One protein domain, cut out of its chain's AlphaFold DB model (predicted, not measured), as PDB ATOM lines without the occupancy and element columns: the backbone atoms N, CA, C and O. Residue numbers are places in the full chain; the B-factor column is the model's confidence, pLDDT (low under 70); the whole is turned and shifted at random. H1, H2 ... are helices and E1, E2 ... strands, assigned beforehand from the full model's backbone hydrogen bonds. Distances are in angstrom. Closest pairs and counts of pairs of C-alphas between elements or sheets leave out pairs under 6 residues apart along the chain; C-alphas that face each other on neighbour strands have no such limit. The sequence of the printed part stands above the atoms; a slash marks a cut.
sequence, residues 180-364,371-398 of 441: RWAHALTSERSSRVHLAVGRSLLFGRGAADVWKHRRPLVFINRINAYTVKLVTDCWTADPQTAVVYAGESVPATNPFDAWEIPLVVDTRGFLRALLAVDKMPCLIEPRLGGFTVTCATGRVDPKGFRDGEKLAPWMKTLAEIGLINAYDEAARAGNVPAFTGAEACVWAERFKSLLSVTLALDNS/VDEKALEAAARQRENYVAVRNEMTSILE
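Overview. This is residues 180 to 364 and 371 to 398 of the 441 residues of an uncharacterized protein of Sutterella wadsworthensis 2_1_59BFAA (UniProt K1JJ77). A strongly twisted wall of seven strands has H2 and H4 packed over one face, and the long H6 crosses H2 on the side away from the sheet. H5 folds back beside H4 and meets the last residues of H6, while the small helices H1 and H3 touch each other and only graze the sheet. The printed part has 213 residues with six named helices and seven named strands, along the chain E1 H1 E2 E3 H2 E4 E5 H3 E6 E7 H4 H5 H6. The sheet's order is E1 E7 E6 E3 E4 E5 E2, mixed, and the class is mixed, helices and strands. The whole is compact, with a radius of gyration of the C-alphas of 17.8 A and spans of 51 by 38 by 36 A.

Along the chain. E1 is residues 180 to 184, with C-alpha 180 at (166.359, 206.783, 134.228). H1 is 187 to 198, 16.8 A long, E2 201 to 203, and E3 217 to 220. H2 is 225 to 237, 18.4 A, followed by E4, 242 to 245, E5, 263 to 265, and H3, 270 to 274. E6 is 282 to 287, 15.8 A, and E7 is 290 to 296, 20.4 A. H4 is 313 to 332, 28.6 A, H5 is 342 to 356, 21.2 A, and H6 is 373 to 398, 37.1 A, with C-alpha 398 at (164.468, 227.796, 112.848).

Arrangement. E1 and E7 are antiparallel, N 181 and O 293 being 2.8 A apart. E6 and E7 form an antiparallel hairpin, with N 285 and O 292 at 2.8 A. E6 and E3 are antiparallel, with N 217 and O 284 at 2.8 A. E3, H2 and E4 form a strand-helix-strand unit, two parallel neighbour strands with a helix between, and its crossover is right-handed; N 218 and O 242 are 2.8 A apart. E4 and E5 are parallel, with N 264 and O 243 at 2.8 A, and E5 and E2 antiparallel, with N 203 and O 263 at 2.9 A. H2 and H4 on one face of the sheet make two layers, helices and sheet. H2 and H4 touch, closest at the C-alphas of Asp 233 and Trp 314, 4.8 A, at a shallow tilt of 21 degrees, opposite ways. H6 touches H2 with residues 379 to 389 alone, closest at C-alphas 225 and 386, 5.1 A, at a steep tilt of 51 degrees. In the helical hairpin H4 and H5, the closest C-alphas are 316 and 354, 7.3 A apart. H5 and H6 touch, closest at C-alphas 348 and 397, 5.2 A. H1 and H3 touch, closest at C-alphas 196 and 270, 6.2 A. In H1 to H6 every O i to N i+4 pair is within hydrogen-bond range.

Size, cuts and confidence. The farthest C-alphas, of Ser 187 and Gly 341, are 52.2 A apart. Residues 365 to 370 are not printed, and C-alphas 364 and 371 are 13.6 A apart. The links E2 to E3, E4 to E5 and E7 to H4 are long. The mean pLDDT of the printed part is 78.8, with 42 residues under 70, among them 180 to 189 and 334 to 339.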
ATOM      1  N   ARG A 180     165.818 207.052 132.904       68.25
ATOM      2  CA  ARG A 180     166.359 206.783 134.228       68.25
ATOM      3  C   ARG A 180     166.524 205.283 134.435       68.25
ATOM      4  O   ARG A 180     165.587 204.520 134.200       68.25
ATOM      5  N   TRP A 181     167.702 204.878 134.892       61.78
ATOM      6  CA  TRP A 181     168.026 203.500 135.249       61.78
ATOM      7  C   TRP A 181     168.301 203.403 136.738       61.78
ATOM      8  O   TRP A 181     168.937 204.287 137.303       61.78
ATOM      9  N   ALA A 182     167.841 202.330 137.372       61.62
ATOM     10  CA  ALA A 182     168.171 202.014 138.753       61.62
ATOM     11  C   ALA A 182     169.132 200.826 138.782       61.62
ATOM     12  O   ALA A 182     168.874 199.791 138.168       61.62
ATOM     13  N   HIS A 183     170.223 200.967 139.524       61.16
ATOM     14  CA  HIS A 183     171.215 199.921 139.706       61.16
ATOM     15  C   HIS A 183     171.295 199.537 141.175       61.16
ATOM     16  O   HIS A 183     171.479 200.385 142.051       61.16
ATOM     17  N   ALA A 184     171.187 198.236 141.440       58.19
ATOM     18  CA  ALA A 184     171.518 197.688 142.743       58.19
ATOM     19  C   ALA A 184     173.028 197.808 142.983       58.19
ATOM     20  O   ALA A 184     173.843 197.601 142.076       58.19
ATOM     21  N   LEU A 185     173.398 198.127 144.218       63.28
ATOM     22  CA  LEU A 185     174.783 198.320 144.617       63.28
ATOM     23  C   LEU A 185     175.096 197.406 145.799       63.28
ATOM     24  O   LEU A 185     174.592 197.605 146.904       63.28
ATOM     25  N   THR A 186     175.948 196.409 145.569       66.75
ATOM     26  CA  THR A 186     176.486 195.572 146.647       66.75
ATOM     27  C   THR A 186     177.448 196.381 147.517       66.75
ATOM     28  O   THR A 186     178.031 197.371 147.067       66.75
ATOM     29  N   SER A 187     177.644 195.957 148.766       66.12
ATOM     30  CA  SER A 187     178.628 196.572 149.668       66.12
ATOM     31  C   SER A 187     180.031 196.558 149.059       66.12
ATOM     32  O   SER A 187     180.712 197.577 149.065       66.12
ATOM     33  N   GLU A 188     180.425 195.444 148.442       59.56
ATOM     34  CA  GLU A 188     181.712 195.309 147.763       59.56
ATOM     35  C   GLU A 188     181.861 196.290 146.591       59.56
ATOM     36  O   GLU A 188     182.860 197.008 146.509       59.56
ATOM     37  N   ARG A 189     180.850 196.397 145.714       62.44
ATOM     38  CA  ARG A 189     180.864 197.369 144.609       62.44
ATOM     39  C   ARG A 189     180.905 198.800 145.138       62.44
ATOM     40  O   ARG A 189     181.638 199.620 144.597       62.44
ATOM     41  N   SER A 190     180.185 199.091 146.221       70.69
ATOM     42  CA  SER A 190     180.230 200.397 146.885       70.69
ATOM     43  C   SER A 190     181.635 200.739 147.391       70.69
ATOM     44  O   SER A 190     182.098 201.861 147.187       70.69
ATOM     45  N   SER A 191     182.333 199.781 148.004       69.56
ATOM     46  CA  SER A 191     183.720 199.962 148.450       69.56
ATOM     47  C   SER A 191     184.669 200.176 147.272       69.56
ATOM     48  O   SER A 191     185.528 201.054 147.330       69.56
ATOM     49  N   ARG A 192     184.488 199.440 146.167       67.00
ATOM     50  CA  ARG A 192     185.275 199.632 144.935       67.00
ATOM     51  C   ARG A 192     185.066 201.023 144.329       67.00
ATOM     52  O   ARG A 192     186.041 201.631 143.902       67.00
ATOM     53  N   VAL A 193     183.838 201.551 144.333       76.38
ATOM     54  CA  VAL A 193     183.561 202.931 143.882       76.38
ATOM     55  C   VAL A 193     184.297 203.939 144.762       76.38
ATOM     56  O   VAL A 193     184.974 204.817 144.238       76.38
ATOM     57  N   HIS A 194     184.245 203.783 146.088       79.44
ATOM     58  CA  HIS A 194     184.980 204.662 147.000       79.44
ATOM     59  C   HIS A 194     186.501 204.623 146.758       79.44
ATOM     60  O   HIS A 194     187.137 205.672 146.664       79.44
ATOM     61  N   LEU A 195     187.078 203.432 146.569       72.38
ATOM     62  CA  LEU A 195     188.497 203.281 146.229       72.38
ATOM     63  C   LEU A 195     188.850 203.913 144.874       72.38
ATOM     64  O   LEU A 195     189.921 204.499 144.736       72.38
ATOM     65  N   ALA A 196     187.966 203.809 143.879       73.62
ATOM     66  CA  ALA A 196     188.166 204.427 142.571       73.62
ATOM     67  C   ALA A 196     188.160 205.962 142.651       73.62
ATOM     68  O   ALA A 196     188.999 206.599 142.013       73.62
ATOM     69  N   VAL A 197     187.296 206.554 143.487       81.19
ATOM     70  CA  VAL A 197     187.337 207.999 143.781       81.19
ATOM     71  C   VAL A 197     188.693 208.373 144.375       81.19
ATOM     72  O   VAL A 197     189.361 209.253 143.847       81.19
ATOM     73  N   GLY A 198     189.151 207.665 145.413       74.81
ATOM     74  CA  GLY A 198     190.427 207.967 146.075       74.81
ATOM     75  C   GLY A 198     191.670 207.828 145.183       74.81
ATOM     76  O   GLY A 198     192.720 208.369 145.510       74.81
ATOM     77  N   ARG A 199     191.565 207.114 144.055       72.81
ATOM     78  CA  ARG A 199     192.638 206.954 143.054       72.81
ATOM     79  C   ARG A 199     192.530 207.918 141.869       72.81
ATOM     80  O   ARG A 199     193.380 207.873 140.980       72.81
ATOM     81  N   SER A 200     191.477 208.725 141.826       83.38
ATOM     82  CA  SER A 200     191.266 209.739 140.793       83.38
ATOM     83  C   SER A 200     192.040 211.014 141.126       83.38
ATOM     84  O   SER A 200     192.500 211.199 142.253       83.38
ATOM     85  N   LEU A 201     192.179 211.915 140.152       85.88
ATOM     86  CA  LEU A 201     192.640 213.271 140.444       85.88
ATOM     87  C   LEU A 201     191.467 214.061 141.042       85.88
ATOM     88  O   LEU A 201     190.359 214.030 140.508       85.88
ATOM     89  N   LEU A 202     191.704 214.728 142.168       91.44
ATOM     90  CA  LEU A 202     190.664 215.335 142.996       91.44
ATOM     91  C   LEU A 202     190.899 216.836 143.133       91.44
ATOM     92  O   LEU A 202     192.006 217.255 143.464       91.44
ATOM     93  N   PHE A 203     189.844 217.627 142.949       89.12
ATOM     94  CA  PHE A 203     189.858 219.061 143.210       89.12
ATOM     95  C   PHE A 203     188.682 219.484 144.091       89.12
ATOM     96  O   PHE A 203     187.579 218.944 143.987       89.12
ATOM     97  N   GLY A 204     188.908 220.500 144.923       85.38
ATOM     98  CA  GLY A 204     187.901 221.026 145.841       85.38
ATOM     99  C   GLY A 204     187.728 220.185 147.112       85.38
ATOM    100  O   GLY A 204     188.148 219.027 147.214       85.38
ATOM    101  N   ARG A 205     187.116 220.792 148.131       79.56
ATOM    102  CA  ARG A 205     186.900 220.146 149.434       79.56
ATOM    103  C   ARG A 205     185.846 219.042 149.322       79.56
ATOM    104  O   ARG A 205     184.800 219.218 148.713       79.56
ATOM    105  N   GLY A 206     186.114 217.893 149.944       79.94
ATOM    106  CA  GLY A 206     185.180 216.761 149.978       79.94
ATOM    107  C   GLY A 206     185.171 215.876 148.726       79.94
ATOM    108  O   GLY A 206     184.394 214.924 148.685       79.94
ATOM    109  N   ALA A 207     186.045 216.129 147.742       86.12
ATOM    110  CA  ALA A 207     186.152 215.333 146.515       86.12
ATOM    111  C   ALA A 207     186.489 213.848 146.766       86.12
ATOM    112  O   ALA A 207     185.939 212.969 146.107       86.12
ATOM    113  N   ALA A 208     187.325 213.546 147.764       80.88
ATOM    114  CA  ALA A 208     187.671 212.167 148.129       80.88
ATOM    115  C   ALA A 208     186.479 211.374 148.705       80.88
ATOM    116  O   ALA A 208     186.392 210.155 148.558       80.88
ATOM    117  N   ASP A 209     185.536 212.074 149.338       82.50
ATOM    118  CA  ASP A 209     184.432 211.478 150.087       82.50
ATOM    119  C   ASP A 209     183.087 211.590 149.358       82.50
ATOM    120  O   ASP A 209     182.041 211.310 149.951       82.50
ATOM    121  N   VAL A 210     183.073 211.956 148.068       84.56
ATOM    122  CA  VAL A 210     181.815 212.213 147.339       84.56
ATOM    123  C   VAL A 210     180.861 211.020 147.366       84.56
ATOM    124  O   VAL A 210     179.661 211.183 147.581       84.56
ATOM    125  N   TRP A 211     181.400 209.805 147.249       83.94
ATOM    126  CA  TRP A 211     180.605 208.581 147.310       83.94
ATOM    127  C   TRP A 211     180.170 208.228 148.734       83.94
ATOM    128  O   TRP A 211     179.036 207.802 148.957       83.94
ATOM    129  N   LYS A 212     181.061 208.441 149.709       79.88
ATOM    130  CA  LYS A 212     180.807 208.175 151.129       79.88
ATOM    131  C   LYS A 212     179.665 209.043 151.652       79.88
ATOM    132  O   LYS A 212     178.786 208.543 152.346       79.88
ATOM    133  N   HIS A 213     179.649 210.311 151.254       78.62
ATOM    134  CA  HIS A 213     178.597 211.267 151.593       78.62
ATOM    135  C   HIS A 213     177.332 211.130 150.746       78.62
ATOM    136  O   HIS A 213     176.417 211.921 150.926       78.62
ATOM    137  N   ARG A 214     177.257 210.137 149.848       75.94
ATOM    138  CA  ARG A 214     176.084 209.904 148.993       75.94
ATOM    139  C   ARG A 214     175.688 211.144 148.174       75.94
ATOM    140  O   ARG A 214     174.512 211.328 147.879       75.94
ATOM    141  N   ARG A 215     176.674 211.946 147.765       82.81
ATOM    142  CA  ARG A 215     176.455 213.145 146.947       82.81
ATOM    143  C   ARG A 215     175.888 212.762 145.575       82.81
ATOM    144  O   ARG A 215     176.354 211.768 145.004       82.81
ATOM    145  N   PRO A 216     174.951 213.537 145.004       86.31
ATOM    146  CA  PRO A 216     174.630 213.422 143.588       86.31
ATOM    147  C   PRO A 216     175.881 213.679 142.745       86.31
ATOM    148  O   PRO A 216     176.625 214.624 143.009       86.31
ATOM    149  N   LEU A 217     176.128 212.841 141.738       93.62
ATOM    150  CA  LEU A 217     177.289 212.948 140.857       93.62
ATOM    151  C   LEU A 217     176.843 213.334 139.448       93.62
ATOM    152  O   LEU A 217     176.141 212.568 138.788       93.62
ATOM    153  N   VAL A 218     177.279 214.490 138.957       95.75
ATOM    154  CA  VAL A 218     177.079 214.890 137.560       95.75
ATOM    155  C   VAL A 218     178.271 214.404 136.747       95.75
ATOM    156  O   VAL A 218     179.382 214.904 136.902       95.75
ATOM    157  N   PHE A 219     178.045 213.424 135.878       95.44
ATOM    158  CA  PHE A 219     179.051 212.931 134.945       95.44
ATOM    159  C   PHE A 219     179.065 213.799 133.694       95.44
ATOM    160  O   PHE A 219     178.042 213.949 133.022       95.44
ATOM    161  N   ILE A 220     180.236 214.337 133.364       94.81
ATOM    162  CA  ILE A 220     180.473 215.146 132.167       94.81
ATOM    163  C   ILE A 220     181.764 214.695 131.483       94.81
ATOM    164  O   ILE A 220     182.695 214.219 132.125       94.81
ATOM    165  N   ASN A 221     181.846 214.873 130.171       90.69
ATOM    166  CA  ASN A 221     183.048 214.589 129.378       90.69
ATOM    167  C   ASN A 221     183.620 215.832 128.681       90.69
ATOM    168  O   ASN A 221     184.630 215.745 127.990       90.69
ATOM    169  N   ARG A 222     182.951 216.979 128.823       90.25
ATOM    170  CA  ARG A 222     183.324 218.263 128.229       90.25
ATOM    171  C   ARG A 222     182.978 219.378 129.203       90.25
ATOM    172  O   ARG A 222     181.958 219.307 129.888       90.25
ATOM    173  N   ILE A 223     183.802 220.417 129.230       90.00
ATOM    174  CA  ILE A 223     183.533 221.646 129.979       90.00
ATOM    175  C   ILE A 223     183.124 222.704 128.956       90.00
ATOM    176  O   ILE A 223     183.944 223.157 128.164       90.00
ATOM    177  N   ASN A 224     181.836 223.040 128.923       89.00
ATOM    178  CA  ASN A 224     181.268 224.072 128.059       89.00
ATOM    179  C   ASN A 224     180.094 224.764 128.770       89.00
ATOM    180  O   ASN A 224     179.706 224.363 129.868       89.00
ATOM    181  N   ALA A 225     179.509 225.789 128.145       89.00
ATOM    182  CA  ALA A 225     178.410 226.554 128.742       89.00
ATOM    183  C   ALA A 225     177.233 225.662 129.191       89.00
ATOM    184  O   ALA A 225     176.645 225.895 130.245       89.00
ATOM    185  N   TYR A 226     176.924 224.599 128.441       90.00
ATOM    186  CA  TYR A 226     175.833 223.693 128.779       90.00
ATOM    187  C   TYR A 226     176.136 222.779 129.966       90.00
ATOM    188  O   TYR A 226     175.297 222.629 130.854       90.00
ATOM    189  N   THR A 227     177.318 222.160 130.010       92.06
ATOM    190  CA  THR A 227     177.682 221.272 131.121       92.06
ATOM    191  C   THR A 227     177.889 222.059 132.411       92.06
ATOM    192  O   THR A 227     177.489 221.588 133.472       92.06
ATOM    193  N   VAL A 228     178.392 223.295 132.324       91.69
ATOM    194  CA  VAL A 228     178.446 224.226 133.461       91.69
ATOM    195  C   VAL A 228     177.039 224.609 133.929       91.69
ATOM    196  O   VAL A 228     176.763 224.570 135.131       91.69
ATOM    197  N   LYS A 229     176.109 224.897 133.008       90.75
ATOM    198  CA  LYS A 229     174.703 225.152 133.359       90.75
ATOM    199  C   LYS A 229     174.044 223.950 134.042       90.75
ATOM    200  O   LYS A 229     173.347 224.122 135.035       90.75
ATOM    201  N   LEU A 230     174.294 222.738 133.546       92.38
ATOM    202  CA  LEU A 230     173.769 221.511 134.146       92.38
ATOM    203  C   LEU A 230     174.282 221.331 135.577       92.38
ATOM    204  O   LEU A 230     173.491 221.091 136.483       92.38
ATOM    205  N   VAL A 231     175.594 221.465 135.783       91.94
ATOM    206  CA  VAL A 231     176.218 221.328 137.106       91.94
ATOM    207  C   VAL A 231     175.659 222.362 138.082       91.94
ATOM    208  O   VAL A 231     175.286 222.006 139.197       91.94
ATOM    209  N   THR A 232     175.545 223.620 137.657       86.50
ATOM    210  CA  THR A 232     175.020 224.704 138.506       86.50
ATOM    211  C   THR A 232     173.530 224.553 138.821       86.50
ATOM    212  O   THR A 232     173.108 224.880 139.931       86.50
ATOM    213  N   ASP A 233     172.726 224.004 137.908       83.12
ATOM    214  CA  ASP A 233     171.325 223.676 138.192       83.12
ATOM    215  C   ASP A 233     171.180 222.481 139.135       83.12
ATOM    216  O   ASP A 233     170.319 222.507 140.016       83.12
ATOM    217  N   CYS A 234     172.018 221.453 138.978       84.06
ATOM    218  CA  CYS A 234     172.074 220.332 139.916       84.06
ATOM    219  C   CYS A 234     172.471 220.823 141.312       84.06
ATOM    220  O   CYS A 234     171.782 220.514 142.274       84.06
ATOM    221  N   TRP A 235     173.506 221.662 141.411       81.69
ATOM    222  CA  TRP A 235     173.939 222.288 142.663       81.69
ATOM    223  C   TRP A 235     172.865 223.185 143.285       81.69
ATOM    224  O   TRP A 235     172.673 223.199 144.496       81.69
ATOM    225  N   THR A 236     172.112 223.907 142.457       73.62
ATOM    226  CA  THR A 236     170.985 224.724 142.924       73.62
ATOM    227  C   THR A 236     169.882 223.874 143.548       73.62
ATOM    228  O   THR A 236     169.259 224.316 144.512       73.62
ATOM    229  N   ALA A 237     169.637 222.682 142.998       73.19
ATOM    230  CA  ALA A 237     168.664 221.737 143.531       73.19
ATOM    231  C   ALA A 237     169.199 220.977 144.758       73.19
ATOM    232  O   ALA A 237     168.449 220.744 145.701       73.19
ATOM    233  N   ASP A 238     170.481 220.613 144.748       74.25
ATOM    234  CA  ASP A 238     171.183 219.941 145.840       74.25
ATOM    235  C   ASP A 238     172.623 220.483 145.966       74.25
ATOM    236  O   ASP A 238     173.500 220.094 145.181       74.25
ATOM    237  N   PRO A 239     172.904 221.338 146.972       72.81
ATOM    238  CA  PRO A 239     174.231 221.914 147.200       72.81
ATOM    239  C   PRO A 239     175.333 220.885 147.476       72.81
ATOM    240  O   PRO A 239     176.516 221.216 147.412       72.81
ATOM    241  N   GLN A 240     174.983 219.629 147.777       78.06
ATOM    242  CA  GLN A 240     175.962 218.562 147.955       78.06
ATOM    243  C   GLN A 240     176.469 217.978 146.635       78.06
ATOM    244  O   GLN A 240     177.398 217.170 146.681       78.06
ATOM    245  N   THR A 241     175.905 218.377 145.492       82.94
ATOM    246  CA  THR A 241     176.304 217.924 144.152       82.94
ATOM    247  C   THR A 241     177.824 217.927 143.969       82.94
ATOM    248  O   THR A 241     178.514 218.870 144.347       82.94
ATOM    249  N   ALA A 242     178.340 216.866 143.354       91.56
ATOM    250  CA  ALA A 242     179.726 216.733 142.932       91.56
ATOM    251  C   ALA A 242     179.802 216.458 141.427       91.56
ATOM    252  O   ALA A 242     178.854 215.945 140.824       91.56
ATOM    253  N   VAL A 243     180.945 216.755 140.819       96.88
ATOM    254  CA  VAL A 243     181.183 216.508 139.394       96.88
ATOM    255  C   VAL A 243     182.160 215.360 139.219       96.88
ATOM    256  O   VAL A 243     183.201 215.315 139.872       96.88
ATOM    257  N   VAL A 244     181.846 214.453 138.295       96.12
ATOM    258  CA  VAL A 244     182.803 213.479 137.772       96.12
ATOM    259  C   VAL A 244     183.114 213.845 136.326       96.12
ATOM    260  O   VAL A 244     182.244 213.789 135.456       96.12
ATOM    261  N   TYR A 245     184.355 214.243 136.066       95.69
ATOM    262  CA  TYR A 245     184.822 214.589 134.731       95.69
ATOM    263  C   TYR A 245     185.585 213.417 134.114       95.69
ATOM    264  O   TYR A 245     186.629 213.008 134.615       95.69
ATOM    265  N   ALA A 246     185.049 212.891 133.017       88.62
ATOM    266  CA  ALA A 246     185.592 211.770 132.250       88.62
ATOM    267  C   ALA A 246     186.017 212.202 130.830       88.62
ATOM    268  O   ALA A 246     185.904 211.428 129.879       88.62
ATOM    269  N   GLY A 247     186.414 213.469 130.666       83.56
ATOM    270  CA  GLY A 247     186.940 213.990 129.404       83.56
ATOM    271  C   GLY A 247     188.423 213.674 129.207       83.56
ATOM    272  O   GLY A 247     189.135 213.351 130.155       83.56
ATOM    273  N   GLU A 248     188.887 213.780 127.962       79.44
ATOM    274  CA  GLU A 248     190.267 213.444 127.576       79.44
ATOM    275  C   GLU A 248     191.293 214.456 128.111       79.44
ATOM    276  O   GLU A 248     192.399 214.081 128.495       79.44
ATOM    277  N   SER A 249     190.927 215.739 128.165       83.06
ATOM    278  CA  SER A 249     191.800 216.814 128.636       83.06
ATOM    279  C   SER A 249     191.604 217.071 130.125       83.06
ATOM    280  O   SER A 249     190.565 217.573 130.551       83.06
ATOM    281  N   VAL A 250     192.619 216.745 130.926       83.31
ATOM    282  CA  VAL A 250     192.615 217.030 132.366       83.31
ATOM    283  C   VAL A 250     192.613 218.548 132.584       83.31
ATOM    284  O   VAL A 250     193.501 219.228 132.064       83.31
ATOM    285  N   PRO A 251     191.645 219.107 133.331       84.31
ATOM    286  CA  PRO A 251     191.623 220.536 133.609       84.31
ATOM    287  C   PRO A 251     192.770 220.919 134.555       84.31
ATOM    288  O   PRO A 251     193.102 220.175 135.476       84.31
ATOM    289  N   ALA A 252     193.373 222.089 134.330       86.00
ATOM    290  CA  ALA A 252     194.477 222.586 135.158       86.00
ATOM    291  C   ALA A 252     194.019 223.009 136.567       86.00
ATOM    292  O   ALA A 252     194.755 222.854 137.538       86.00
ATOM    293  N   THR A 253     192.798 223.532 136.673       88.44
ATOM    294  CA  THR A 253     192.145 223.954 137.918       88.44
ATOM    295  C   THR A 253     190.697 223.475 137.920       88.44
ATOM    296  O   THR A 253     190.187 223.030 136.889       88.44
ATOM    297  N   ASN A 254     190.009 223.558 139.059       89.44
ATOM    298  CA  ASN A 254     188.597 223.205 139.104       89.44
ATOM    299  C   ASN A 254     187.736 224.349 138.541       89.44
ATOM    300  O   ASN A 254     187.632 225.408 139.164       89.44
ATOM    301  N   PRO A 255     187.062 224.146 137.393       87.56
ATOM    302  CA  PRO A 255     186.200 225.161 136.793       87.56
ATOM    303  C   PRO A 255     184.952 225.461 137.636       87.56
ATOM    304  O   PRO A 255     184.223 226.398 137.317       87.56
ATOM    305  N   PHE A 256     184.691 224.676 138.687       89.62
ATOM    306  CA  PHE A 256     183.538 224.829 139.571       89.62
ATOM    307  C   PHE A 256     183.893 225.347 140.972       89.62
ATOM    308  O   PHE A 256     183.021 225.370 141.844       89.62
ATOM    309  N   ASP A 257     185.135 225.796 141.196       86.44
ATOM    310  CA  ASP A 257     185.588 226.292 142.508       86.44
ATOM    311  C   ASP A 257     184.760 227.479 143.016       86.44
ATOM    312  O   ASP A 257     184.531 227.588 144.216       86.44
ATOM    313  N   ALA A 258     184.241 228.325 142.118       83.56
ATOM    314  CA  ALA A 258     183.392 229.462 142.482       83.56
ATOM    315  C   ALA A 258     182.084 229.064 143.199       83.56
ATOM    316  O   ALA A 258     181.474 229.911 143.842       83.56
ATOM    317  N   TRP A 259     181.651 227.803 143.088       82.38
ATOM    318  CA  TRP A 259     180.474 227.255 143.780       82.38
ATOM    319  C   TRP A 259     180.847 226.217 144.845       82.38
ATOM    320  O   TRP A 259     179.974 225.507 145.341       82.38
ATOM    321  N   GLU A 260     182.144 226.080 145.144       83.88
ATOM    322  CA  GLU A 260     182.701 225.060 146.040       83.88
ATOM    323  C   GLU A 260     182.299 223.619 145.669       83.88
ATOM    324  O   GLU A 260     182.260 222.721 146.514       83.88
ATOM    325  N   ILE A 261     182.007 223.374 144.389       88.75
ATOM    326  CA  ILE A 261     181.582 222.058 143.915       88.75
ATOM    327  C   ILE A 261     182.827 221.171 143.755       88.75
ATOM    328  O   ILE A 261     183.724 221.513 142.974       88.75
ATOM    329  N   PRO A 262     182.900 220.016 144.443       92.19
ATOM    330  CA  PRO A 262     184.023 219.103 144.305       92.19
ATOM    331  C   PRO A 262     184.038 218.436 142.930       92.19
ATOM    332  O   PRO A 262     182.997 218.029 142.401       92.19
ATOM    333  N   LEU A 263     185.243 218.258 142.391       95.62
ATOM    334  CA  LEU A 263     185.490 217.653 141.089       95.62
ATOM    335  C   LEU A 263     186.381 216.415 141.225       95.62
ATOM    336  O   LEU A 263     187.485 216.471 141.766       95.62
ATOM    337  N   VAL A 264     185.909 215.303 140.668       95.00
ATOM    338  CA  VAL A 264     186.637 214.038 140.546       95.00
ATOM    339  C   VAL A 264     186.943 213.793 139.074       95.00
ATOM    340  O   VAL A 264     186.034 213.677 138.256       95.00
ATOM    341  N   VAL A 265     188.218 213.707 138.714       92.12
ATOM    342  CA  VAL A 265     188.651 213.469 137.333       92.12
ATOM    343  C   VAL A 265     188.926 211.978 137.130       92.12
ATOM    344  O   VAL A 265     189.957 211.453 137.559       92.12
ATOM    345  N   ASP A 266     188.004 211.303 136.444       83.31
ATOM    346  CA  ASP A 266     188.052 209.870 136.135       83.31
ATOM    347  C   ASP A 266     188.816 209.606 134.826       83.31
ATOM    348  O   ASP A 266     188.261 209.110 133.845       83.31
ATOM    349  N   THR A 267     190.110 209.940 134.797       68.81
ATOM    350  CA  THR A 267     190.962 209.775 133.596       68.81
ATOM    351  C   THR A 267     191.048 208.333 133.101       68.81
ATOM    352  O   THR A 267     191.284 208.090 131.921       68.81
ATOM    353  N   ARG A 268     190.873 207.361 134.005       67.50
ATOM    354  CA  ARG A 268     190.983 205.925 133.713       67.50
ATOM    355  C   ARG A 268     189.633 205.258 133.440       67.50
ATOM    356  O   ARG A 268     189.608 204.077 133.102       67.50
ATOM    357  N   GLY A 269     188.520 205.981 133.583       66.00
ATOM    358  CA  GLY A 269     187.171 205.458 133.355       66.00
ATOM    359  C   GLY A 269     186.701 204.430 134.393       66.00
ATOM    360  O   GLY A 269     185.780 203.658 134.115       66.00
ATOM    361  N   PHE A 270     187.326 204.376 135.572       70.25
ATOM    362  CA  PHE A 270     186.976 203.408 136.611       70.25
ATOM    363  C   PHE A 270     185.612 203.706 137.217       70.25
ATOM    364  O   PHE A 270     184.814 202.785 137.393       70.25
ATOM    365  N   LEU A 271     185.325 204.973 137.519       72.06
ATOM    366  CA  LEU A 271     184.028 205.368 138.065       72.06
ATOM    367  C   LEU A 271     182.938 205.189 137.019       72.06
ATOM    368  O   LEU A 271     181.887 204.622 137.325       72.06
ATOM    369  N   ARG A 272     183.221 205.581 135.774       73.06
ATOM    370  CA  ARG A 272     182.328 205.352 134.638       73.06
ATOM    371  C   ARG A 272     181.958 203.871 134.503       73.06
ATOM    372  O   ARG A 272     180.777 203.544 134.413       73.06
ATOM    373  N   ALA A 273     182.940 202.969 134.545       62.19
ATOM    374  CA  ALA A 273     182.709 201.528 134.442       62.19
ATOM    375  C   ALA A 273     181.975 200.964 135.671       62.19
ATOM    376  O   ALA A 273     180.969 200.264 135.539       62.19
ATOM    377  N   LEU A 274     182.434 201.303 136.879       67.62
ATOM    378  CA  LEU A 274     181.846 200.820 138.130       67.62
ATOM    379  C   LEU A 274     180.418 201.309 138.343       67.62
ATOM    380  O   LEU A 274     179.660 200.628 139.032       67.62
ATOM    381  N   LEU A 275     180.030 202.440 137.762       74.06
ATOM    382  CA  LEU A 275     178.669 202.972 137.830       74.06
ATOM    383  C   LEU A 275     177.859 202.721 136.551       74.06
ATOM    384  O   LEU A 275     176.718 203.159 136.473       74.06
ATOM    385  N   ALA A 276     178.409 201.960 135.597       69.00
ATOM    386  CA  ALA A 276     177.767 201.618 134.328       69.00
ATOM    387  C   ALA A 276     177.264 202.848 133.541       69.00
ATOM    388  O   ALA A 276     176.183 202.825 132.958       69.00
ATOM    389  N   VAL A 277     178.056 203.923 133.525       73.25
ATOM    390  CA  VAL A 277     177.739 205.156 132.794       73.25
ATOM    391  C   VAL A 277     178.116 204.998 131.325       73.25
ATOM    392  O   VAL A 277     179.289 205.056 130.937       73.25
ATOM    393  N   ASP A 278     177.109 204.810 130.484       67.12
ATOM    394  CA  ASP A 278     177.257 204.655 129.040       67.12
ATOM    395  C   ASP A 278     177.196 206.004 128.309       67.12
ATOM    396  O   ASP A 278     178.022 206.262 127.427       67.12
ATOM    397  N   LYS A 279     176.284 206.887 128.727       69.75
ATOM    398  CA  LYS A 279     176.001 208.188 128.109       69.75
ATOM    399  C   LYS A 279     176.378 209.350 129.011       69.75
ATOM    400  O   LYS A 279     176.166 209.311 130.218       69.75
ATOM    401  N   MET A 280     176.894 210.412 128.397       84.19
ATOM    402  CA  MET A 280     177.239 211.655 129.081       84.19
ATOM    403  C   MET A 280     176.733 212.879 128.297       84.19
ATOM    404  O   MET A 280     176.775 212.864 127.065       84.19
ATOM    405  N   PRO A 281     176.294 213.944 128.992       92.81
ATOM    406  CA  PRO A 281     176.246 214.036 130.449       92.81
ATOM    407  C   PRO A 281     175.103 213.213 131.066       92.81
ATOM    408  O   PRO A 281     174.099 212.926 130.413       92.81
ATOM    409  N   CYS A 282     175.262 212.825 132.331       89.38
ATOM    410  CA  CYS A 282     174.210 212.169 133.109       89.38
ATOM    411  C   CYS A 282     174.311 212.529 134.596       89.38
ATOM    412  O   CYS A 282     175.386 212.862 135.091       89.38
ATOM    413  N   LEU A 283     173.196 212.425 135.318       90.88
ATOM    414  CA  LEU A 283     173.147 212.596 136.769       90.88
ATOM    415  C   LEU A 283     173.031 211.234 137.453       90.88
ATOM    416  O   LEU A 283     172.134 210.457 137.127       90.88
ATOM    417  N   ILE A 284     173.892 210.972 138.430       88.31
ATOM    418  CA  ILE A 284     173.791 209.826 139.328       88.31
ATOM    419  C   ILE A 284     173.313 210.296 140.689       88.31
ATOM    420  O   ILE A 284     173.945 211.130 141.324       88.31
ATOM    421  N   GLU A 285     172.232 209.704 141.170       84.12
ATOM    422  CA  GLU A 285     171.700 209.957 142.503       84.12
ATOM    423  C   GLU A 285     171.831 208.673 143.327       84.12
ATOM    424  O   GLU A 285     171.187 207.667 142.997       84.12
ATOM    425  N   PRO A 286     172.664 208.656 144.377       76.06
ATOM    426  CA  PRO A 286     172.721 207.531 145.299       76.06
ATOM    427  C   PRO A 286     171.358 207.286 145.961       76.06
ATOM    428  O   PRO A 286     170.648 208.218 146.328       76.06
ATOM    429  N   ARG A 287     170.981 206.014 146.114       71.25
ATOM    430  CA  ARG A 287     169.723 205.588 146.750       71.25
ATOM    431  C   ARG A 287     170.008 204.490 147.771       71.25
ATOM    432  O   ARG A 287     171.087 203.893 147.788       71.25
ATOM    433  N   LEU A 288     169.042 204.190 148.637       63.25
ATOM    434  CA  LEU A 288     169.197 203.085 149.581       63.25
ATOM    435  C   LEU A 288     169.379 201.763 148.812       63.25
ATOM    436  O   LEU A 288     168.533 201.380 148.010       63.25
ATOM    437  N   GLY A 289     170.505 201.079 149.036       62.84
ATOM    438  CA  GLY A 289     170.835 199.816 148.361       62.84
ATOM    439  C   GLY A 289     171.247 199.940 146.887       62.84
ATOM    440  O   GLY A 289     171.387 198.920 146.210       62.84
ATOM    441  N   GLY A 290     171.450 201.157 146.372       74.62
ATOM    442  CA  GLY A 290     171.682 201.362 144.947       74.62
ATOM    443  C   GLY A 290     172.023 202.790 144.547       74.62
ATOM    444  O   GLY A 290     172.469 203.613 145.347       74.62
ATOM    445  N   PHE A 291     171.807 203.077 143.274       76.12
ATOM    446  CA  PHE A 291     171.831 204.421 142.712       76.12
ATOM    447  C   PHE A 291     170.949 204.466 141.468       76.12
ATOM    448  O   PHE A 291     170.640 203.435 140.867       76.12
ATOM    449  N   THR A 292     170.547 205.667 141.080       74.75
ATOM    450  CA  THR A 292     169.845 205.905 139.823       74.75
ATOM    451  C   THR A 292     170.679 206.767 138.901       74.75
ATOM    452  O   THR A 292     171.273 207.731 139.367       74.75
ATOM    453  N   VAL A 293     170.676 206.455 137.612       79.88
ATOM    454  CA  VAL A 293     171.333 207.225 136.554       79.88
ATOM    455  C   VAL A 293     170.251 207.849 135.687       79.88
ATOM    456  O   VAL A 293     169.408 207.124 135.171       79.88
ATOM    457  N   THR A 294     170.268 209.168 135.517       80.62
ATOM    458  CA  THR A 294     169.372 209.908 134.621       80.62
ATOM    459  C   THR A 294     170.189 210.483 133.471       80.62
ATOM    460  O   THR A 294     171.123 211.250 133.705       80.62
ATOM    461  N   CYS A 295     169.836 210.152 132.232       78.56
ATOM    462  CA  CYS A 295     170.461 210.711 131.034       78.56
ATOM    463  C   CYS A 295     169.407 211.210 130.040       78.56
ATOM    464  O   CYS A 295     168.244 210.795 130.078       78.56
ATOM    465  N   ALA A 296     169.831 212.070 129.117       74.00
ATOM    466  CA  ALA A 296     169.014 212.450 127.979       74.00
ATOM    467  C   ALA A 296     169.284 211.540 126.778       74.00
ATOM    468  O   ALA A 296     170.419 211.193 126.457       74.00
ATOM    469  N   THR A 297     168.208 211.174 126.089       68.19
ATOM    470  CA  THR A 297     168.257 210.376 124.854       68.19
ATOM    471  C   THR A 297     168.341 211.226 123.591       68.19
ATOM    472  O   THR A 297     168.539 210.672 122.514       68.19
ATOM    473  N   GLY A 298     168.131 212.541 123.712       68.81
ATOM    474  CA  GLY A 298     167.997 213.460 122.582       68.81
ATOM    475  C   GLY A 298     166.660 213.355 121.847       68.81
ATOM    476  O   GLY A 298     166.535 213.848 120.732       68.81
ATOM    477  N   ARG A 299     165.645 212.703 122.431       70.56
ATOM    478  CA  ARG A 299     164.328 212.520 121.802       70.56
ATOM    479  C   ARG A 299     163.214 213.090 122.666       70.56
ATOM    480  O   ARG A 299     162.688 212.390 123.519       70.56
ATOM    481  N   VAL A 300     162.846 214.341 122.417       67.44
ATOM    482  CA  VAL A 300     161.675 214.975 123.041       67.44
ATOM    483  C   VAL A 300     160.405 214.601 122.271       67.44
ATOM    484  O   VAL A 300     160.426 214.522 121.041       67.44
ATOM    485  N   ASP A 301     159.310 214.368 122.988       71.25
ATOM    486  CA  ASP A 301     157.963 214.248 122.430       71.25
ATOM    487  C   ASP A 301     157.228 215.591 122.581       71.25
ATOM    488  O   ASP A 301     156.780 215.915 123.684       71.25
ATOM    489  N   PRO A 302     157.065 216.375 121.496       63.69
ATOM    490  CA  PRO A 302     156.420 217.684 121.562       63.69
ATOM    491  C   PRO A 302     154.972 217.640 122.058       63.69
ATOM    492  O   PRO A 302     154.466 218.637 122.564       63.69
ATOM    493  N   LYS A 303     154.299 216.494 121.885       72.44
ATOM    494  CA  LYS A 303     152.893 216.283 122.258       72.44
ATOM    495  C   LYS A 303     152.745 215.574 123.602       72.44
ATOM    496  O   LYS A 303     151.624 215.354 124.052       72.44
ATOM    497  N   GLY A 304     153.864 215.188 124.215       70.06
ATOM    498  CA  GLY A 304     153.888 214.456 125.474       70.06
ATOM    499  C   GLY A 304     153.683 215.345 126.699       70.06
ATOM    500  O   GLY A 304     153.359 214.817 127.760       70.06
ATOM    501  N   PHE A 305     153.857 216.663 126.561       73.31
ATOM    502  CA  PHE A 305     153.681 217.614 127.655       73.31
ATOM    503  C   PHE A 305     152.221 218.046 127.796       73.31
ATOM    504  O   PHE A 305     151.600 218.487 126.828       73.31
ATOM    505  N   ARG A 306     151.684 217.957 129.013       75.50
ATOM    506  CA  ARG A 306     150.368 218.514 129.368       75.50
ATOM    507  C   ARG A 306     150.497 219.946 129.881       75.50
ATOM    508  O   ARG A 306     151.534 220.345 130.414       75.50
ATOM    509  N   ASP A 307     149.411 220.702 129.783       75.12
ATOM    510  CA  ASP A 307     149.355 222.074 130.285       75.12
ATOM    511  C   ASP A 307     149.674 222.140 131.786       75.12
ATOM    512  O   ASP A 307     149.121 221.403 132.604       75.12
ATOM    513  N   GLY A 308     150.587 223.041 132.153       70.69
ATOM    514  CA  GLY A 308     151.006 223.251 133.540       70.69
ATOM    515  C   GLY A 308     151.993 222.217 134.090       70.69
ATOM    516  O   GLY A 308     152.369 222.321 135.263       70.69
ATOM    517  N   GLU A 309     152.448 221.253 133.282       73.38
ATOM    518  CA  GLU A 309     153.518 220.340 133.685       73.38
ATOM    519  C   GLU A 309     154.817 221.092 133.971       73.38
ATOM    520  O   GLU A 309     155.195 222.046 133.283       73.38
ATOM    521  N   LYS A 310     155.505 220.645 135.025       76.00
ATOM    522  CA  LYS A 310     156.729 221.274 135.507       76.00
ATOM    523  C   LYS A 310     157.890 220.301 135.458       76.00
ATOM    524  O   LYS A 310     157.752 219.136 135.829       76.00
ATOM    525  N   LEU A 311     159.045 220.812 135.050       77.12
ATOM    526  CA  LEU A 311     160.299 220.072 135.016       77.12
ATOM    527  C   LEU A 311     161.339 220.763 135.897       77.12
ATOM    528  O   LEU A 311     161.426 221.990 135.915       77.12
ATOM    529  N   ALA A 312     162.144 219.989 136.624       78.31
ATOM    530  CA  ALA A 312     163.259 220.555 137.379       78.31
ATOM    531  C   ALA A 312     164.243 221.278 136.429       78.31
ATOM    532  O   ALA A 312     164.471 220.779 135.322       78.31
ATOM    533  N   PRO A 313     164.862 222.403 136.840       81.06
ATOM    534  CA  PRO A 313     165.801 223.145 135.994       81.06
ATOM    535  C   PRO A 313     166.901 222.263 135.390       81.06
ATOM    536  O   PRO A 313     167.064 222.233 134.172       81.06
ATOM    537  N   TRP A 314     167.551 221.438 136.216       85.12
ATOM    538  CA  TRP A 314     168.622 220.551 135.761       85.12
ATOM    539  C   TRP A 314     168.136 219.481 134.775       85.12
ATOM    540  O   TRP A 314     168.863 219.129 133.851       85.12
ATOM    541  N   MET A 315     166.904 218.977 134.929       84.75
ATOM    542  CA  MET A 315     166.325 217.995 134.005       84.75
ATOM    543  C   MET A 315     166.083 218.622 132.632       84.75
ATOM    544  O   MET A 315     166.361 217.988 131.615       84.75
ATOM    545  N   LYS A 316     165.602 219.873 132.600       87.75
ATOM    546  CA  LYS A 316     165.428 220.625 131.353       87.75
ATOM    547  C   LYS A 316     166.770 220.848 130.668       87.75
ATOM    548  O   LYS A 316     166.914 220.499 129.502       87.75
ATOM    549  N   THR A 317     167.770 221.341 131.398       91.25
ATOM    550  CA  THR A 317     169.114 221.543 130.840       91.25
ATOM    551  C   THR A 317     169.735 220.233 130.352       91.25
ATOM    552  O   THR A 317     170.321 220.208 129.274       91.25
ATOM    553  N   LEU A 318     169.557 219.125 131.075       89.94
ATOM    554  CA  LEU A 318     170.014 217.805 130.635       89.94
ATOM    555  C   LEU A 318     169.338 217.374 129.323       89.94
ATOM    556  O   LEU A 318     170.019 216.907 128.409       89.94
ATOM    557  N   ALA A 319     168.019 217.549 129.215       85.19
ATOM    558  CA  ALA A 319     167.258 217.247 128.002       85.19
ATOM    559  C   ALA A 319     167.698 218.115 126.811       85.19
ATOM    560  O   ALA A 319     167.872 217.594 125.707       85.19
ATOM    561  N   GLU A 320     167.945 219.408 127.040       91.25
ATOM    562  CA  GLU A 320     168.444 220.332 126.015       91.25
ATOM    563  C   GLU A 320     169.818 219.896 125.500       91.25
ATOM    564  O   GLU A 320     170.019 219.820 124.289       91.25
ATOM    565  N   ILE A 321     170.736 219.518 126.398       90.81
ATOM    566  CA  ILE A 321     172.044 218.970 126.010       90.81
ATOM    567  C   ILE A 321     171.882 217.704 125.175       90.81
ATOM    568  O   ILE A 321     172.580 217.532 124.180       90.81
ATOM    569  N   GLY A 322     170.960 216.819 125.559       83.31
ATOM    570  CA  GLY A 322     170.677 215.611 124.792       83.31
ATOM    571  C   GLY A 322     170.233 215.909 123.363       83.31
ATOM    572  O   GLY A 322     170.703 215.246 122.440       83.31
ATOM    573  N   LEU A 323     169.353 216.900 123.166       79.25
ATOM    574  CA  LEU A 323     168.950 217.336 121.824       79.25
ATOM    575  C   LEU A 323     170.141 217.922 121.058       79.25
ATOM    576  O   LEU A 323     170.368 217.577 119.906       79.25
ATOM    577  N   ILE A 324     170.946 218.772 121.683       84.81
ATOM    578  CA  ILE A 324     172.084 219.387 120.987       84.81
ATOM    579  C   ILE A 324     173.110 218.328 120.577       84.81
ATOM    580  O   ILE A 324     173.509 218.278 119.419       84.81
ATOM    581  N   ASN A 325     173.451 217.407 121.478       82.31
ATOM    582  CA  ASN A 325     174.371 216.314 121.173       82.31
ATOM    583  C   ASN A 325     173.849 215.425 120.038       82.31
ATOM    584  O   ASN A 325     174.628 215.033 119.174       82.31
ATOM    585  N   ALA A 326     172.545 215.129 120.013       76.19
ATOM    586  CA  ALA A 326     171.946 214.341 118.940       76.19
ATOM    587  C   ALA A 326     171.981 215.074 117.586       76.19
ATOM    588  O   ALA A 326     172.215 214.441 116.556       76.19
ATOM    589  N   TYR A 327     171.807 216.401 117.580       75.88
ATOM    590  CA  TYR A 327     172.012 217.222 116.384       75.88
ATOM    591  C   TYR A 327     173.480 217.200 115.931       75.88
ATOM    592  O   TYR A 327     173.760 216.922 114.766       75.88
ATOM    593  N   ASP A 328     174.425 217.418 116.846       79.88
ATOM    594  CA  ASP A 328     175.863 217.433 116.545       79.88
ATOM    595  C   ASP A 328     176.376 216.072 116.053       79.88
ATOM    596  O   ASP A 328     177.320 215.992 115.264       79.88
ATOM    597  N   GLU A 329     175.812 214.974 116.556       75.88
ATOM    598  CA  GLU A 329     176.083 213.622 116.062       75.88
ATOM    599  C   GLU A 329     175.557 213.430 114.637       75.88
ATOM    600  O   GLU A 329     176.299 212.926 113.790       75.88
ATOM    601  N   ALA A 330     174.335 213.887 114.345       69.69
ATOM    602  CA  ALA A 330     173.767 213.835 112.998       69.69
ATOM    603  C   ALA A 330     174.573 214.683 111.996       69.69
ATOM    604  O   ALA A 330     174.904 214.197 110.914       69.69
ATOM    605  N   ALA A 331     174.975 215.898 112.382       72.62
ATOM    606  CA  ALA A 331     175.843 216.763 111.581       72.62
ATOM    607  C   ALA A 331     177.206 216.112 111.283       72.62
ATOM    608  O   ALA A 331     177.680 216.125 110.147       72.62
ATOM    609  N   ARG A 332     177.850 215.515 112.299       75.25
ATOM    610  CA  ARG A 332     179.174 214.878 112.153       75.25
ATOM    611  C   ARG A 332     179.154 213.610 111.307       75.25
ATOM    612  O   ARG A 332     180.190 213.259 110.749       75.25
ATOM    613  N   ALA A 333     178.009 212.947 111.174       72.12
ATOM    614  CA  ALA A 333     177.852 211.771 110.319       72.12
ATOM    615  C   ALA A 333     177.910 212.086 108.806       72.12
ATOM    616  O   ALA A 333     177.683 211.194 107.993       72.12
ATOM    617  N   GLY A 334     178.225 213.327 108.416       58.69
ATOM    618  CA  GLY A 334     178.351 213.752 107.018       58.69
ATOM    619  C   GLY A 334     177.038 214.225 106.393       58.69
ATOM    620  O   GLY A 334     177.025 214.625 105.232       58.69
ATOM    621  N   ASN A 335     175.946 214.238 107.160       56.12
ATOM    622  CA  ASN A 335     174.687 214.840 106.748       56.12
ATOM    623  C   ASN A 335     174.775 216.343 107.021       56.12
ATOM    624  O   ASN A 335     174.489 216.787 108.126       56.12
ATOM    625  N   VAL A 336     175.224 217.138 106.050       58.22
ATOM    626  CA  VAL A 336     175.108 218.601 106.123       58.22
ATOM    627  C   VAL A 336     174.133 219.041 105.032       58.22
ATOM    628  O   VAL A 336     174.468 218.907 103.854       58.22
ATOM    629  N   PRO A 337     172.935 219.542 105.389       59.31
ATOM    630  CA  PRO A 337     172.431 219.817 106.745       59.31
ATOM    631  C   PRO A 337     172.147 218.549 107.578       59.31
ATOM    632  O   PRO A 337     171.762 217.527 107.014       59.31
ATOM    633  N   ALA A 338     172.286 218.637 108.914       65.00
ATOM    634  CA  ALA A 338     172.089 217.513 109.855       65.00
ATOM    635  C   ALA A 338     170.709 216.862 109.731       65.00
ATOM    636  O   ALA A 338     170.573 215.643 109.816       65.00
ATOM    637  N   PHE A 339     169.705 217.706 109.506       68.12
ATOM    638  CA  PHE A 339     168.322 217.337 109.260       68.12
ATOM    639  C   PHE A 339     167.823 218.126 108.053       68.12
ATOM    640  O   PHE A 339     168.133 219.310 107.913       68.12
ATOM    641  N   THR A 340     167.034 217.488 107.191       70.00
ATOM    642  CA  THR A 340     166.452 218.133 106.004       70.00
ATOM    643  C   THR A 340     164.953 217.869 105.921       70.00
ATOM    644  O   THR A 340     164.438 216.902 106.487       70.00
ATOM    645  N   GLY A 341     164.225 218.757 105.239       76.81
ATOM    646  CA  GLY A 341     162.785 218.609 105.032       76.81
ATOM    647  C   GLY A 341     162.012 218.445 106.347       76.81
ATOM    648  O   GLY A 341     162.179 219.213 107.290       76.81
ATOM    649  N   ALA A 342     161.171 217.412 106.424       71.69
ATOM    650  CA  ALA A 342     160.303 217.174 107.578       71.69
ATOM    651  C   ALA A 342     161.065 216.956 108.900       71.69
ATOM    652  O   ALA A 342     160.543 217.289 109.963       71.69
ATOM    653  N   GLU A 343     162.290 216.421 108.854       73.44
ATOM    654  CA  GLU A 343     163.087 216.176 110.061       73.44
ATOM    655  C   GLU A 343     163.534 217.481 110.725       73.44
ATOM    656  O   GLU A 343     163.513 217.576 111.952       73.44
ATOM    657  N   ALA A 344     163.857 218.504 109.927       73.75
ATOM    658  CA  ALA A 344     164.226 219.824 110.431       73.75
ATOM    659  C   ALA A 344     163.058 220.486 111.182       73.75
ATOM    660  O   ALA A 344     163.242 220.959 112.305       73.75
ATOM    661  N   CYS A 345     161.845 220.436 110.617       75.75
ATOM    662  CA  CYS A 345     160.634 220.940 111.275       75.75
ATOM    663  C   CYS A 345     160.382 220.224 112.611       75.75
ATOM    664  O   CYS A 345     160.187 220.873 113.636       75.75
ATOM    665  N   VAL A 346     160.454 218.886 112.625       78.81
ATOM    666  CA  VAL A 346     160.250 218.086 113.847       78.81
ATOM    667  C   VAL A 346     161.298 218.420 114.910       78.81
ATOM    668  O   VAL A 346     160.979 218.483 116.098       78.81
ATOM    669  N   TRP A 347     162.551 218.633 114.513       78.44
ATOM    670  CA  TRP A 347     163.613 218.969 115.456       78.44
ATOM    671  C   TRP A 347     163.441 220.363 116.061       78.44
ATOM    672  O   TRP A 347     163.572 220.529 117.276       78.44
ATOM    673  N   ALA A 348     163.078 221.348 115.237       83.00
ATOM    674  CA  ALA A 348     162.756 222.693 115.698       83.00
ATOM    675  C   ALA A 348     161.545 222.690 116.646       83.00
ATOM    676  O   ALA A 348     161.603 223.296 117.715       83.00
ATOM    677  N   GLU A 349     160.479 221.951 116.315       82.56
ATOM    678  CA  GLU A 349     159.306 221.778 117.184       82.56
ATOM    679  C   GLU A 349     159.673 221.147 118.531       82.56
ATOM    680  O   GLU A 349     159.236 221.626 119.577       82.56
ATOM    681  N   ARG A 350     160.510 220.102 118.531       83.81
ATOM    682  CA  ARG A 350     161.013 219.460 119.759       83.81
ATOM    683  C   ARG A 350     161.774 220.426 120.646       83.81
ATOM    684  O   ARG A 350     161.529 220.463 121.851       83.81
ATOM    685  N   PHE A 351     162.683 221.200 120.059       86.19
ATOM    686  CA  PHE A 351     163.467 222.173 120.807       86.19
ATOM    687  C   PHE A 351     162.561 223.270 121.381       86.19
ATOM    688  O   PHE A 351     162.606 223.530 122.582       86.19
ATOM    689  N   LYS A 352     161.650 223.831 120.575       88.69
ATOM    690  CA  LYS A 352     160.663 224.835 121.017       88.69
ATOM    691  C   LYS A 352     159.754 224.315 122.131       88.69
ATOM    692  O   LYS A 352     159.558 225.010 123.123       88.69
ATOM    693  N   SER A 353     159.246 223.092 121.987       85.31
ATOM    694  CA  SER A 353     158.413 222.434 122.995       85.31
ATOM    695  C   SER A 353     159.167 222.253 124.312       85.31
ATOM    696  O   SER A 353     158.657 222.609 125.369       85.31
ATOM    697  N   LEU A 354     160.426 221.808 124.270       85.44
ATOM    698  CA  LEU A 354     161.236 221.705 125.483       85.44
ATOM    699  C   LEU A 354     161.471 223.080 126.133       85.44
ATOM    700  O   LEU A 354     161.390 223.214 127.356       85.44
ATOM    701  N   LEU A 355     161.725 224.118 125.330       87.88
ATOM    702  CA  LEU A 355     161.919 225.482 125.823       87.88
ATOM    703  C   LEU A 355     160.661 226.067 126.477       87.88
ATOM    704  O   LEU A 355     160.812 226.834 127.434       87.88
ATOM    705  N   SER A 356     159.459 225.686 126.038       85.88
ATOM    706  CA  SER A 356     158.195 226.152 126.623       85.88
ATOM    707  C   SER A 356     157.795 225.423 127.910       85.88
ATOM    708  O   SER A 356     156.939 225.926 128.641       85.88
ATOM    709  N   VAL A 357     158.434 224.293 128.249       84.19
ATOM    710  CA  VAL A 357     158.170 223.578 129.509       84.19
ATOM    711  C   VAL A 357     158.424 224.492 130.709       84.19
ATOM    712  O   VAL A 357     159.505 225.088 130.847       84.19
ATOM    713  N   THR A 358     157.427 224.560 131.596       80.56
ATOM    714  CA  THR A 358     157.476 225.353 132.827       80.56
ATOM    715  C   THR A 358     158.473 224.738 133.807       80.56
ATOM    716  O   THR A 358     158.548 223.522 133.973       80.56
ATOM    717  N   LEU A 359     159.254 225.576 134.488       79.19
ATOM    718  CA  LEU A 359     160.218 225.100 135.477       79.19
ATOM    719  C   LEU A 359     159.564 224.876 136.845       79.19
ATOM    720  O   LEU A 359     158.833 225.726 137.356       79.19
ATOM    721  N   ALA A 360     159.885 223.744 137.468       70.56
ATOM    722  CA  ALA A 360     159.660 223.501 138.885       70.56
ATOM    723  C   ALA A 360     160.741 224.244 139.681       70.56
ATOM    724  O   ALA A 360     161.799 223.695 139.982       70.56
ATOM    725  N   LEU A 361     160.500 225.523 139.965       65.69
ATOM    726  CA  LEU A 361     161.373 226.312 140.829       65.69
ATOM    727  C   LEU A 361     161.072 225.957 142.286       65.69
ATOM    728  O   LEU A 361     160.150 226.512 142.883       65.69
ATOM    729  N   ASP A 362     161.827 225.015 142.845       53.16
ATOM    730  CA  ASP A 362     161.826 224.768 144.283       53.16
ATOM    731  C   ASP A 362     163.039 225.446 144.926       53.16
ATOM    732  O   ASP A 362     164.161 224.951 144.874       53.16
ATOM    733  N   ASN A 363     162.804 226.616 145.520       51.12
ATOM    734  CA  ASN A 363     163.824 227.369 146.254       51.12
ATOM    735  C   ASN A 363     163.847 227.006 147.751       51.12
ATOM    736  O   ASN A 363     164.516 227.683 148.534       51.12
ATOM    737  N   SER A 364     163.092 225.991 148.192       48.22
ATOM    738  CA  SER A 364     162.974 225.664 149.617       48.22
ATOM    739  C   SER A 364     164.277 225.137 150.222       48.22
ATOM    740  O   SER A 364     164.596 225.527 151.342       48.22
ATOM    741  N   VAL A 371     174.534 232.047 150.633       58.91
ATOM    742  CA  VAL A 371     175.144 231.817 149.323       58.91
ATOM    743  C   VAL A 371     176.107 232.967 149.064       58.91
ATOM    744  O   VAL A 371     175.681 234.119 149.069       58.91
ATOM    745  N   ASP A 372     177.380 232.652 148.830       67.69
ATOM    746  CA  ASP A 372     178.408 233.635 148.475       67.69
ATOM    747  C   ASP A 372     177.952 234.475 147.264       67.69
ATOM    748  O   ASP A 372     177.591 233.936 146.210       67.69
ATOM    749  N   GLU A 373     177.973 235.803 147.402       70.31
ATOM    750  CA  GLU A 373     177.631 236.747 146.332       70.31
ATOM    751  C   GLU A 373     178.476 236.505 145.074       70.31
ATOM    752  O   GLU A 373     177.963 236.581 143.954       70.31
ATOM    753  N   LYS A 374     179.743 236.092 145.232       73.19
ATOM    754  CA  LYS A 374     180.615 235.738 144.101       73.19
ATOM    755  C   LYS A 374     180.117 234.509 143.344       73.19
ATOM    756  O   LYS A 374     180.211 234.467 142.116       73.19
ATOM    757  N   ALA A 375     179.558 233.527 144.048       68.50
ATOM    758  CA  ALA A 375     178.979 232.332 143.442       68.50
ATOM    759  C   ALA A 375     177.710 232.676 142.641       68.50
ATOM    760  O   ALA A 375     177.469 232.113 141.565       68.50
ATOM    761  N   LEU A 376     176.918 233.636 143.132       68.56
ATOM    762  CA  LEU A 376     175.731 234.148 142.440       68.56
ATOM    763  C   LEU A 376     176.098 234.943 141.183       68.56
ATOM    764  O   LEU A 376     175.518 234.695 140.124       68.56
ATOM    765  N   GLU A 377     177.085 235.839 141.261       74.19
ATOM    766  CA  GLU A 377     177.591 236.563 140.089       74.19
ATOM    767  C   GLU A 377     178.171 235.611 139.036       74.19
ATOM    768  O   GLU A 377     177.875 235.737 137.844       74.19
ATOM    769  N   ALA A 378     178.956 234.616 139.463       74.25
ATOM    770  CA  ALA A 378     179.489 233.597 138.567       74.25
ATOM    771  C   ALA A 378     178.359 232.806 137.887       74.25
ATOM    772  O   ALA A 378     178.397 232.593 136.672       74.25
ATOM    773  N   ALA A 379     177.321 232.414 138.636       69.06
ATOM    774  CA  ALA A 379     176.156 231.723 138.083       69.06
ATOM    775  C   ALA A 379     175.389 232.595 137.074       69.06
ATOM    776  O   ALA A 379     174.950 232.091 136.037       69.06
ATOM    777  N   ALA A 380     175.256 233.900 137.339       72.31
ATOM    778  CA  ALA A 380     174.612 234.846 136.432       72.31
ATOM    779  C   ALA A 380     175.378 234.977 135.103       72.31
ATOM    780  O   ALA A 380     174.778 234.802 134.042       72.31
ATOM    781  N   ARG A 381     176.706 235.158 135.149       77.69
ATOM    782  CA  ARG A 381     177.552 235.222 133.938       77.69
ATOM    783  C   ARG A 381     177.479 233.935 133.112       77.69
ATOM    784  O   ARG A 381     177.379 233.974 131.889       77.69
ATOM    785  N   GLN A 382     177.478 232.770 133.763       77.44
ATOM    786  CA  GLN A 382     177.327 231.498 133.044       77.44
ATOM    787  C   GLN A 382     175.943 231.338 132.420       77.44
ATOM    788  O   GLN A 382     175.812 230.766 131.336       77.44
ATOM    789  N   ARG A 383     174.905 231.866 133.072       77.31
ATOM    790  CA  ARG A 383     173.555 231.877 132.513       77.31
ATOM    791  C   ARG A 383     173.487 232.713 131.238       77.31
ATOM    792  O   ARG A 383     172.830 232.272 130.301       77.31
ATOM    793  N   GLU A 384     174.166 233.856 131.180       82.25
ATOM    794  CA  GLU A 384     174.256 234.681 129.965       82.25
ATOM    795  C   GLU A 384     174.927 233.921 128.817       82.25
ATOM    796  O   GLU A 384     174.348 233.819 127.734       82.25
ATOM    797  N   ASN A 385     176.077 233.290 129.080       83.00
ATOM    798  CA  ASN A 385     176.775 232.460 128.091       83.00
ATOM    799  C   ASN A 385     175.874 231.339 127.558       83.00
ATOM    800  O   ASN A 385     175.748 231.150 126.352       83.00
ATOM    801  N   TYR A 386     175.206 230.611 128.451       86.81
ATOM    802  CA  TYR A 386     174.286 229.546 128.060       86.81
ATOM    803  C   TYR A 386     173.091 230.069 127.245       86.81
ATOM    804  O   TYR A 386     172.704 229.439 126.262       86.81
ATOM    805  N   VAL A 387     172.521 231.225 127.606       87.25
ATOM    806  CA  VAL A 387     171.419 231.839 126.844       87.25
ATOM    807  C   VAL A 387     171.871 232.216 125.436       87.25
ATOM    808  O   VAL A 387     171.117 231.973 124.495       87.25
ATOM    809  N   ALA A 388     173.086 232.744 125.271       86.56
ATOM    810  CA  ALA A 388     173.635 233.070 123.957       86.56
ATOM    811  C   ALA A 388     173.739 231.824 123.059       86.56
ATOM    812  O   ALA A 388     173.154 231.811 121.976       86.56
ATOM    813  N   VAL A 389     174.374 230.748 123.543       86.06
ATOM    814  CA  VAL A 389     174.537 229.504 122.760       86.06
ATOM    815  C   VAL A 389     173.181 228.841 122.480       86.06
ATOM    816  O   VAL A 389     172.922 228.350 121.384       86.06
ATOM    817  N   ARG A 390     172.252 228.879 123.443       89.31
ATOM    818  CA  ARG A 390     170.880 228.393 123.240       89.31
ATOM    819  C   ARG A 390     170.150 229.179 122.153       89.31
ATOM    820  O   ARG A 390     169.476 228.568 121.334       89.31
ATOM    821  N   ASN A 391     170.262 230.507 122.145       90.00
ATOM    822  CA  ASN A 391     169.611 231.349 121.141       90.00
ATOM    823  C   ASN A 391     170.208 231.124 119.742       90.00
ATOM    824  O   ASN A 391     169.461 231.090 118.766       90.00
ATOM    825  N   GLU A 392     171.522 230.920 119.651       89.69
ATOM    826  CA  GLU A 392     172.189 230.523 118.409       89.69
ATOM    827  C   GLU A 392     171.626 229.197 117.882       89.69
ATOM    828  O   GLU A 392     171.188 229.127 116.733       89.69
ATOM    829  N   MET A 393     171.535 228.178 118.742       88.69
ATOM    830  CA  MET A 393     170.969 226.883 118.365       88.69
ATOM    831  C   MET A 393     169.501 226.993 117.933       88.69
ATOM    832  O   MET A 393     169.117 226.413 116.918       88.69
ATOM    833  N   THR A 394     168.685 227.777 118.646       89.62
ATOM    834  CA  THR A 394     167.306 228.071 118.226       89.62
ATOM    835  C   THR A 394     167.285 228.664 116.819       89.62
ATOM    836  O   THR A 394     166.548 228.170 115.971       89.62
ATOM    837  N   SER A 395     168.130 229.664 116.544       90.81
ATOM    838  CA  SER A 395     168.188 230.318 115.232       90.81
ATOM    839  C   SER A 395     168.600 229.356 114.115       90.81
ATOM    840  O   SER A 395     168.029 229.404 113.026       90.81
ATOM    841  N   ILE A 396     169.562 228.462 114.372       89.06
ATOM    842  CA  ILE A 396     169.978 227.432 113.408       89.06
ATOM    843  C   ILE A 396     168.800 226.517 113.071       89.06
ATOM    844  O   ILE A 396     168.501 226.303 111.896       89.06
ATOM    845  N   LEU A 397     168.107 226.002 114.088       86.44
ATOM    846  CA  LEU A 397     166.986 225.086 113.888       86.44
ATOM    847  C   LEU A 397     165.790 225.754 113.204       86.44
ATOM    848  O   LEU A 397     165.137 225.120 112.379       86.44
ATOM    849  N   GLU A 398     165.521 227.023 113.510       90.06
ATOM    850  CA  GLU A 398     164.468 227.796 112.848       90.06
ATOM    851  C   GLU A 398     164.766 228.000 111.367       90.06
ATOM    852  O   GLU A 398     163.931 227.651 110.542       90.06
TER     853      GLU A 398